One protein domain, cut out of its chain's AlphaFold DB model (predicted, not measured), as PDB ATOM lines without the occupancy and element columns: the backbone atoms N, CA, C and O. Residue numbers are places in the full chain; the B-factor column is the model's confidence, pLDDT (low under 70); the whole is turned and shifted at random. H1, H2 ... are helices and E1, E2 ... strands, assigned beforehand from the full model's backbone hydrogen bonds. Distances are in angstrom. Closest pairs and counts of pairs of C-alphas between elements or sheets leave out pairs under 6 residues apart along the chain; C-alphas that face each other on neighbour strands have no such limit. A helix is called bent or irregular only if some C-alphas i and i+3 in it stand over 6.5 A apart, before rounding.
ATOM      1  N   GLU A   5     -19.117  11.321 -37.532       95.88
ATOM      2  CA  GLU A   5     -18.122  10.340 -37.092       95.88
ATOM      3  C   GLU A   5     -16.826  11.033 -36.662       95.88
ATOM      4  O   GLU A   5     -16.301  10.757 -35.584       95.88
ATOM      5  N   ILE A   6     -16.336  11.986 -37.466       97.31
ATOM      6  CA  ILE A   6     -15.146  12.775 -37.122       97.31
ATOM      7  C   ILE A   6     -15.425  13.648 -35.894       97.31
ATOM      8  O   ILE A   6     -14.588  13.721 -34.995       97.31
ATOM      9  N   ALA A   7     -16.595  14.288 -35.827       97.19
ATOM     10  CA  ALA A   7     -16.988  15.101 -34.679       97.19
ATOM     11  C   ALA A   7     -17.021  14.275 -33.383       97.19
ATOM     12  O   ALA A   7     -16.486  14.715 -32.366       97.19
ATOM     13  N   GLN A   8     -17.574  13.060 -33.425       97.44
ATOM     14  CA  GLN A   8     -17.581  12.157 -32.276       97.44
ATOM     15  C   GLN A   8     -16.161  11.739 -31.880       97.44
ATOM     16  O   GLN A   8     -15.819  11.819 -30.706       97.44
ATOM     17  N   MET A   9     -15.294  11.401 -32.843       97.81
ATOM     18  CA  MET A   9     -13.889  11.085 -32.547       97.81
ATOM     19  C   MET A   9     -13.155  12.238 -31.845       97.81
ATOM     20  O   MET A   9     -12.307  11.990 -30.985       97.81
ATOM     21  N   ILE A  10     -13.447  13.491 -32.214       97.19
ATOM     22  CA  ILE A  10     -12.887  14.679 -31.553       97.19
ATOM     23  C   ILE A  10     -13.376  14.753 -30.108       97.19
ATOM     24  O   ILE A  10     -12.556  14.935 -29.207       97.19
ATOM     25  N   VAL A  11     -14.681  14.594 -29.884       97.00
ATOM     26  CA  VAL A  11     -15.267  14.599 -28.540       97.00
ATOM     27  C   VAL A  11     -14.645  13.513 -27.670       97.00
ATOM     28  O   VAL A  11     -14.112  13.832 -26.610       97.00
ATOM     29  N   ASP A  12     -14.617  12.268 -28.145       96.75
ATOM     30  CA  ASP A  12     -14.116  11.122 -27.382       96.75
ATOM     31  C   ASP A  12     -12.648  11.320 -26.975       96.75
ATOM     32  O   ASP A  12     -12.276  11.135 -25.815       96.75
ATOM     33  N   ARG A  13     -11.804  11.769 -27.917       97.56
ATOM     34  CA  ARG A  13     -10.389  12.068 -27.644       97.56
ATOM     35  C   ARG A  13     -10.216  13.233 -26.679       97.56
ATOM     36  O   ARG A  13      -9.321  13.192 -25.842       97.56
ATOM     37  N   THR A  14     -11.044  14.266 -26.800       97.38
ATOM     38  CA  THR A  14     -10.960  15.451 -25.940       97.38
ATOM     39  C   THR A  14     -11.391  15.112 -24.517       97.38
ATOM     40  O   THR A  14     -10.701  15.487 -23.577       97.38
ATOM     41  N   MET A  15     -12.468  14.341 -24.344       96.69
ATOM     42  CA  MET A  15     -12.964  13.896 -23.036       96.69
ATOM     43  C   MET A  15     -12.057  12.864 -22.356       96.69
ATOM     44  O   MET A  15     -12.028  12.775 -21.134       96.69
ATOM     45  N   ALA A  16     -11.272  12.104 -23.124       96.88
ATOM     46  CA  ALA A  16     -10.226  11.254 -22.557       96.88
ATOM     47  C   ALA A  16      -9.097  12.068 -21.885       96.88
ATOM     48  O   ALA A  16      -8.370  11.532 -21.052       96.88
ATOM     49  N   ILE A  17      -8.944  13.348 -22.250       97.69
ATOM     50  CA  ILE A  17      -7.924  14.267 -21.717       97.69
ATOM     51  C   ILE A  17      -8.537  15.216 -20.679       97.69
ATOM     52  O   ILE A  17      -7.941  15.472 -19.635       97.69
ATOM     53  N   LEU A  18      -9.722  15.752 -20.970       94.75
ATOM     54  CA  LEU A  18     -10.438  16.720 -20.149       94.75
ATOM     55  C   LEU A  18     -11.577  16.032 -19.400       94.75
ATOM     56  O   LEU A  18     -12.443  15.415 -20.009       94.75
ATOM     57  N   SER A  19     -11.655  16.218 -18.083       91.06
ATOM     58  CA  SER A  19     -12.770  15.718 -17.260       91.06
ATOM     59  C   SER A  19     -14.033  16.591 -17.373       91.06
ATOM     60  O   SER A  19     -14.644  16.941 -16.367       91.06
ATOM     61  N   TYR A  20     -14.414  16.963 -18.598       92.06
ATOM     62  CA  TYR A  20     -15.584  17.787 -18.911       92.06
ATOM     63  C   TYR A  20     -16.418  17.137 -20.016       92.06
ATOM     64  O   TYR A  20     -15.872  16.493 -20.906       92.06
ATOM     65  N   ASN A  21     -17.740  17.328 -19.981       91.44
ATOM     66  CA  ASN A  21     -18.614  16.934 -21.085       91.44
ATOM     67  C   ASN A  21     -18.423  17.915 -22.250       91.44
ATOM     68  O   ASN A  21     -18.614  19.118 -22.079       91.44
ATOM     69  N   ILE A  22     -18.027  17.404 -23.415       94.62
ATOM     70  CA  ILE A  22     -17.738  18.207 -24.605       94.62
ATOM     71  C   ILE A  22     -18.761  17.894 -25.696       94.62
ATOM     72  O   ILE A  22     -19.199  16.756 -25.865       94.62
ATOM     73  N   ASN A  23     -19.121  18.914 -26.469       93.94
ATOM     74  CA  ASN A  23     -19.895  18.776 -27.693       93.94
ATOM     75  C   ASN A  23     -19.205  19.516 -28.849       93.94
ATOM     76  O   ASN A  23     -18.401  20.425 -28.649       93.94
ATOM     77  N   VAL A  24     -19.501  19.080 -30.069       95.19
ATOM     78  CA  VAL A  24     -19.070  19.709 -31.319       95.19
ATOM     79  C   VAL A  24     -20.314  19.893 -32.176       95.19
ATOM     80  O   VAL A  24     -21.068  18.942 -32.379       95.19
ATOM     81  N   MET A  25     -20.530  21.107 -32.680       93.50
ATOM     82  CA  MET A  25     -21.700  21.481 -33.479       93.50
ATOM     83  C   MET A  25     -21.303  22.138 -34.801       93.50
ATOM     84  O   MET A  25     -20.188  22.649 -34.933       93.50
ATOM     85  N   ASP A  26     -22.219  22.125 -35.764       92.62
ATOM     86  CA  ASP A  26     -22.097  22.900 -36.998       92.62
ATOM     87  C   ASP A  26     -22.406  24.398 -36.780       92.62
ATOM     88  O   ASP A  26     -22.727  24.852 -35.676       92.62
ATOM     89  N   GLU A  27     -22.306  25.189 -37.847       89.31
ATOM     90  CA  GLU A  27     -22.611  26.621 -37.837       89.31
ATOM     91  C   GLU A  27     -24.074  26.954 -37.492       89.31
ATOM     92  O   GLU A  27     -24.350  28.060 -37.029       89.31
ATOM     93  N   ASN A  28     -24.998  26.004 -37.665       89.88
ATOM     94  CA  ASN A  28     -26.417  26.150 -37.336       89.88
ATOM     95  C   ASN A  28     -26.721  25.758 -35.880       89.88
ATOM     96  O   ASN A  28     -27.857  25.896 -35.424       89.88
ATOM     97  N   GLY A  29     -25.716  25.279 -35.144       91.50
ATOM     98  CA  GLY A  29     -25.852  24.813 -33.770       91.50
ATOM     99  C   GLY A  29     -26.328  23.368 -33.647       91.50
ATOM    100  O   GLY A  29     -26.681  22.955 -32.544       91.50
ATOM    101  N   ILE A  30     -26.350  22.594 -34.736       94.50
ATOM    102  CA  ILE A  30     -26.678  21.167 -34.693       94.50
ATOM    103  C   ILE A  30     -25.476  20.397 -34.161       94.50
ATOM    104  O   ILE A  30     -24.382  20.453 -34.722       94.50
ATOM    105  N   ILE A  31     -25.682  19.653 -33.079       95.38
ATOM    106  CA  ILE A  31     -24.631  18.876 -32.423       95.38
ATOM    107  C   ILE A  31     -24.295  17.639 -33.266       95.38
ATOM    108  O   ILE A  31     -25.108  16.726 -33.415       95.38
ATOM    109  N   LEU A  32     -23.067  17.595 -33.777       96.19
ATOM    110  CA  LEU A  32     -22.526  16.513 -34.603       96.19
ATOM    111  C   LEU A  32     -21.867  15.411 -33.757       96.19
ATOM    112  O   LEU A  32     -21.917  14.237 -34.119       96.19
ATOM    113  N   GLY A  33     -21.279  15.783 -32.617       96.88
ATOM    114  CA  GLY A  33     -20.689  14.864 -31.642       96.88
ATOM    115  C   GLY A  33     -20.901  15.375 -30.221       96.88
ATOM    116  O   GLY A  33     -20.895  16.586 -29.993       96.88
ATOM    117  N   ALA A  34     -21.092  14.469 -29.264       96.50
ATOM    118  CA  ALA A  34     -21.326  14.831 -27.866       96.50
ATOM    119  C   ALA A  34     -20.902  13.724 -26.901       96.50
ATOM    120  O   ALA A  34     -20.990  12.540 -27.233       96.50
ATOM    121  N   GLY A  35     -20.464  14.124 -25.706       95.38
ATOM    122  CA  GLY A  35     -20.204  13.206 -24.601       95.38
ATOM    123  C   GLY A  35     -21.493  12.590 -24.072       95.38
ATOM    124  O   GLY A  35     -21.571  11.378 -23.879       95.38
ATOM    125  N   ASP A  36     -22.544  13.403 -23.934       93.69
ATOM    126  CA  ASP A  36     -23.905  12.880 -23.812       93.69
ATOM    127  C   ASP A  36     -24.486  12.586 -25.199       93.69
ATOM    128  O   ASP A  36     -24.955  13.472 -25.916       93.69
ATOM    129  N   THR A  37     -24.488  11.305 -25.561       87.75
ATOM    130  CA  THR A  37     -25.013  10.819 -26.845       87.75
ATOM    131  C   THR A  37     -26.466  11.213 -27.124       87.75
ATOM    132  O   THR A  37     -26.840  11.308 -28.294       87.75
ATOM    133  N   LYS A  38     -27.276  11.509 -26.092       92.12
ATOM    134  CA  LYS A  38     -28.659  11.993 -26.263       92.12
ATOM    135  C   LYS A  38     -28.726  13.359 -26.941       92.12
ATOM    136  O   LYS A  38     -29.762  13.709 -27.498       92.12
ATOM    137  N   ARG A  39     -27.632  14.123 -26.907       91.25
ATOM    138  CA  ARG A  39     -27.543  15.456 -27.509       91.25
ATOM    139  C   ARG A  39     -27.219  15.431 -28.997       91.25
ATOM    140  O   ARG A  39     -27.357  16.449 -29.664       91.25
ATOM    141  N   ARG A  40     -26.780  14.304 -29.557       92.81
ATOM    142  CA  ARG A  40     -26.416  14.261 -30.977       92.81
ATOM    143  C   ARG A  40     -27.650  14.490 -31.853       92.81
ATOM    144  O   ARG A  40     -28.671  13.831 -31.679       92.81
ATOM    145  N   GLY A  41     -27.544  15.419 -32.798       92.69
ATOM    146  CA  GLY A  41     -28.646  15.852 -33.658       92.69
ATOM    147  C   GLY A  41     -29.602  16.863 -33.016       92.69
ATOM    148  O   GLY A  41     -30.534  17.301 -33.687       92.69
ATOM    149  N   THR A  42     -29.392  17.259 -31.755       94.31
ATOM    150  CA  THR A  42     -30.158  18.348 -31.133       94.31
ATOM    151  C   THR A  42     -29.502  19.702 -31.402       94.31
ATOM    152  O   THR A  42     -28.340  19.781 -31.812       94.31
ATOM    153  N   ILE A  43     -30.269  20.778 -31.215       92.44
ATOM    154  CA  ILE A  43     -29.801  22.151 -31.414       92.44
ATOM    155  C   ILE A  43     -29.291  22.754 -30.101       92.44
ATOM    156  O   ILE A  43     -29.928  22.627 -29.056       92.44
ATOM    157  N   HIS A  44     -28.159  23.450 -30.169       90.94
ATOM    158  CA  HIS A  44     -27.630  24.288 -29.100       90.94
ATOM    159  C   HIS A  44     -27.750  25.762 -29.503       90.94
ATOM    160  O   HIS A  44     -26.957  26.287 -30.286       90.94
ATOM    161  N   GLU A  45     -28.765  26.452 -28.980       90.56
ATOM    162  CA  GLU A  45     -29.158  27.770 -29.496       90.56
ATOM    163  C   GLU A  45     -28.210  28.917 -29.130       90.56
ATOM    164  O   GLU A  45     -28.322  30.003 -29.705       90.56
ATOM    165  N   ALA A  46     -27.237  28.684 -28.244       85.88
ATOM    166  CA  ALA A  46     -26.233  29.685 -27.886       85.88
ATOM    167  C   ALA A  46     -25.445  30.208 -29.100       85.88
ATOM    168  O   ALA A  46     -24.955  31.337 -29.082       85.88
ATOM    169  N   VAL A  47     -25.373  29.427 -30.189       85.00
ATOM    170  CA  VAL A  47     -24.741  29.854 -31.446       85.00
ATOM    171  C   VAL A  47     -25.318  31.166 -31.987       85.00
ATOM    172  O   VAL A  47     -24.576  31.941 -32.583       85.00
ATOM    173  N   LYS A  48     -26.597  31.468 -31.718       82.62
ATOM    174  CA  LYS A  48     -27.283  32.688 -32.179       82.62
ATOM    175  C   LYS A  48     -26.667  33.982 -31.627       82.62
ATOM    176  O   LYS A  48     -26.928  35.052 -32.168       82.62
ATOM    177  N   TYR A  49     -25.874  33.897 -30.559       80.56
ATOM    178  CA  TYR A  49     -25.245  35.051 -29.910       80.56
ATOM    179  C   TYR A  49     -23.777  35.238 -30.289       80.56
ATOM    180  O   TYR A  49     -23.202  36.281 -29.967       80.56
ATOM    181  N   ARG A  50     -23.178  34.284 -31.017       81.38
ATOM    182  CA  ARG A  50     -21.883  34.522 -31.658       81.38
ATOM    183  C   ARG A  50     -22.063  35.570 -32.745       81.38
ATOM    184  O   ARG A  50     -22.854  35.381 -33.665       81.38
ATOM    185  N   LYS A  51     -21.299  36.658 -32.659       80.75
ATOM    186  CA  LYS A  51     -21.255  37.666 -33.724       80.75
ATOM    187  C   LYS A  51     -20.193  37.305 -34.754       80.75
ATOM    188  O   LYS A  51     -20.387  37.555 -35.937       80.75
ATOM    189  N   ASN A  52     -19.109  36.673 -34.307       82.81
ATOM    190  CA  ASN A  52     -18.055  36.117 -35.141       82.81
ATOM    191  C   ASN A  52     -17.700  34.676 -34.738       82.81
ATOM    192  O   ASN A  52     -17.828  34.309 -33.570       82.81
ATOM    193  N   PRO A  53     -17.174  33.860 -35.672       72.50
ATOM    194  CA  PRO A  53     -16.700  32.503 -35.378       72.50
ATOM    195  C   PRO A  53     -15.592  32.430 -34.319       72.50
ATOM    196  O   PRO A  53     -15.447  31.402 -33.666       72.50
ATOM    197  N   ALA A  54     -14.814  33.505 -34.162       79.25
ATOM    198  CA  ALA A  54     -13.742  33.610 -33.172       79.25
ATOM    199  C   ALA A  54     -14.233  34.053 -31.782       79.25
ATOM    200  O   ALA A  54     -13.448  34.043 -30.835       79.25
ATOM    201  N   ASP A  55     -15.500  34.458 -31.654       83.62
ATOM    202  CA  ASP A  55     -16.040  34.891 -30.373       83.62
ATOM    203  C   ASP A  55     -16.194  33.689 -29.439       83.62
ATOM    204  O   ASP A  55     -16.794  32.665 -29.788       83.62
ATOM    205  N   HIS A  56     -15.688  33.851 -28.220       82.88
ATOM    206  CA  HIS A  56     -15.935  32.939 -27.112       82.88
ATOM    207  C   HIS A  56     -17.171  33.402 -26.341       82.88
ATOM    208  O   HIS A  56     -17.293  34.582 -26.006       82.88
ATOM    209  N   LEU A  57     -18.089  32.477 -26.074       85.50
ATOM    210  CA  LEU A  57     -19.306  32.732 -25.311       85.50
ATOM    211  C   LEU A  57     -19.298  31.842 -24.071       85.50
ATOM    212  O   LEU A  57     -19.303  30.618 -24.184       85.50
ATOM    213  N   GLU A  58     -19.331  32.466 -22.898       88.12
ATOM    214  CA  GLU A  58     -19.515  31.779 -21.620       88.12
ATOM    215  C   GLU A  58     -20.940  32.004 -21.126       88.12
ATOM    216  O   GLU A  58     -21.439  33.128 -21.128       88.12
ATOM    217  N   ILE A  59     -21.598  30.922 -20.716       85.50
ATOM    218  CA  ILE A  59     -22.958  30.948 -20.178       85.50
ATOM    219  C   ILE A  59     -22.875  30.519 -18.721       85.50
ATOM    220  O   ILE A  59     -22.440  29.409 -18.415       85.50
ATOM    221  N   HIS A  60     -23.302  31.393 -17.815       87.62
ATOM    222  CA  HIS A  60     -23.409  31.056 -16.400       87.62
ATOM    223  C   HIS A  60     -24.791  30.465 -16.075       87.62
ATOM    224  O   HIS A  60     -25.763  30.793 -16.753       87.62
ATOM    225  N   PRO A  61     -24.936  29.677 -14.991       85.69
ATOM    226  CA  PRO A  61     -26.200  29.017 -14.634       85.69
ATOM    227  C   PRO A  61     -27.432  29.937 -14.597       85.69
ATOM    228  O   PRO A  61     -28.511  29.560 -15.033       85.69
ATOM    229  N   LYS A  62     -27.268  31.192 -14.162       86.44
ATOM    230  CA  LYS A  62     -28.337  32.214 -14.136       86.44
ATOM    231  C   LYS A  62     -28.864  32.630 -15.522       86.44
ATOM    232  O   LYS A  62     -29.798  33.418 -15.616       86.44
ATOM    233  N   GLU A  63     -28.210  32.193 -16.591       81.75
ATOM    234  CA  GLU A  63     -28.485  32.577 -17.979       81.75
ATOM    235  C   GLU A  63     -28.983  31.404 -18.819       81.75
ATOM    236  O   GLU A  63     -29.363  31.602 -19.968       81.75
ATOM    237  N   VAL A  64     -29.014  30.205 -18.236       82.19
ATOM    238  CA  VAL A  64     -29.405  28.956 -18.889       82.19
ATOM    239  C   VAL A  64     -30.819  29.018 -19.455       82.19
ATOM    240  O   VAL A  64     -31.053  28.627 -20.593       82.19
ATOM    241  N   GLU A  65     -31.763  29.563 -18.688       83.50
ATOM    242  CA  GLU A  65     -33.175  29.614 -19.085       83.50
ATOM    243  C   GLU A  65     -33.425  30.492 -20.317       83.50
ATOM    244  O   GLU A  65     -34.513  30.465 -20.892       83.50
ATOM    245  N   LYS A  66     -32.427  31.274 -20.748       81.75
ATOM    246  CA  LYS A  66     -32.557  32.134 -21.922       81.75
ATOM    247  C   LYS A  66     -32.678  31.328 -23.216       81.75
ATOM    248  O   LYS A  66     -33.264  31.849 -24.164       81.75
ATOM    249  N   TRP A  67     -32.133  30.106 -23.277       81.75
ATOM    250  CA  TRP A  67     -31.957  29.381 -24.540       81.75
ATOM    251  C   TRP A  67     -32.132  27.875 -24.409       81.75
ATOM    252  O   TRP A  67     -31.772  27.267 -23.404       81.75
TER     253      TRP A  67
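This is residues 5 to 67 of the 72 residues of the protein "Diacid_rec domain-containing protein" of Salimicrobium sp. WN024 (UniProt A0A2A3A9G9). One helix, H1, packs on a small two-stranded hairpin, E1 and E2, at one end of the domain, while two short helices, H2 and H3, lie apart from each other at the other end, joined by a long loop of residues 50 to 60. The hairpin lies between H1 and that loosely built end, with E1 nearest to the mean of the C-alphas. The printed part has 63 residues, with H1, E1, E2, H2 and H3 in that order along the chain, and the sheet E1 - E2 is antiparallel. The class is mixed, helices and strands, though under half of the residues, 29 of 63, are in named elements. The whole is compact, with a radius of gyration of the C-alphas of 12.2 A, and spans 28 by 24 by 22 A.

H1, residues 5 to 15, and E2, residues 31 to 34, have 11 pairs of C-alphas within 8 A, the closest being those of Gln 8 and Gly 33, 4.2 A apart. H1 and E1, residues 23 to 25, have 5 such pairs, the closest being the C-alphas of Ala 7 and Val 24 at 6.1 A. E1 and E2 form a hairpin, antiparallel at 169 degrees between their directions. N 24 and O 33 are within hydrogen-bond range at 2.9 A, and so are N 32 and O 24 at 2.8 A. H2, residues 45 to 49, is apart from H1 and E1. H3, residues 61 to 66, is apart from H1, E1, E2 and H2. Every O i to N i+4 pair of H1 is within hydrogen-bond range; the count is 0 of 1 in H2 and 0 of 2 in H3, where 2 of 2 and 2 of 3 O i to N i+3 pairs are within range.

H1 begins at C-alpha 5, (-18.122, 10.340, -37.092), and runs 15.4 A to C-alpha 15. E1 measures 6.6 A from C-alpha 23 to C-alpha 25, and E2 6.9 A from C-alpha 31, at (-24.631, 18.876, -32.423), to C-alpha 34. H2 is 8.3 A long from C-alpha 45 to C-alpha 49. H3 runs 10.2 A from C-alpha 61 to C-alpha 66, at (-32.557, 32.134, -21.922); it is irregular, with C-alphas 62 and 65 7.4 A apart.

The C-alphas of Glu 5 and Lys 62, the two farthest apart, are 33.3 A from each other. The printed part has no cut. The link from E1 to E2 is tight, those from H1 to E1 and E2 to H2 are short, and the one from H2 to H3 is long, with 11 residues. The mean pLDDT of the printed part is 90.4, and no printed residue is under 70.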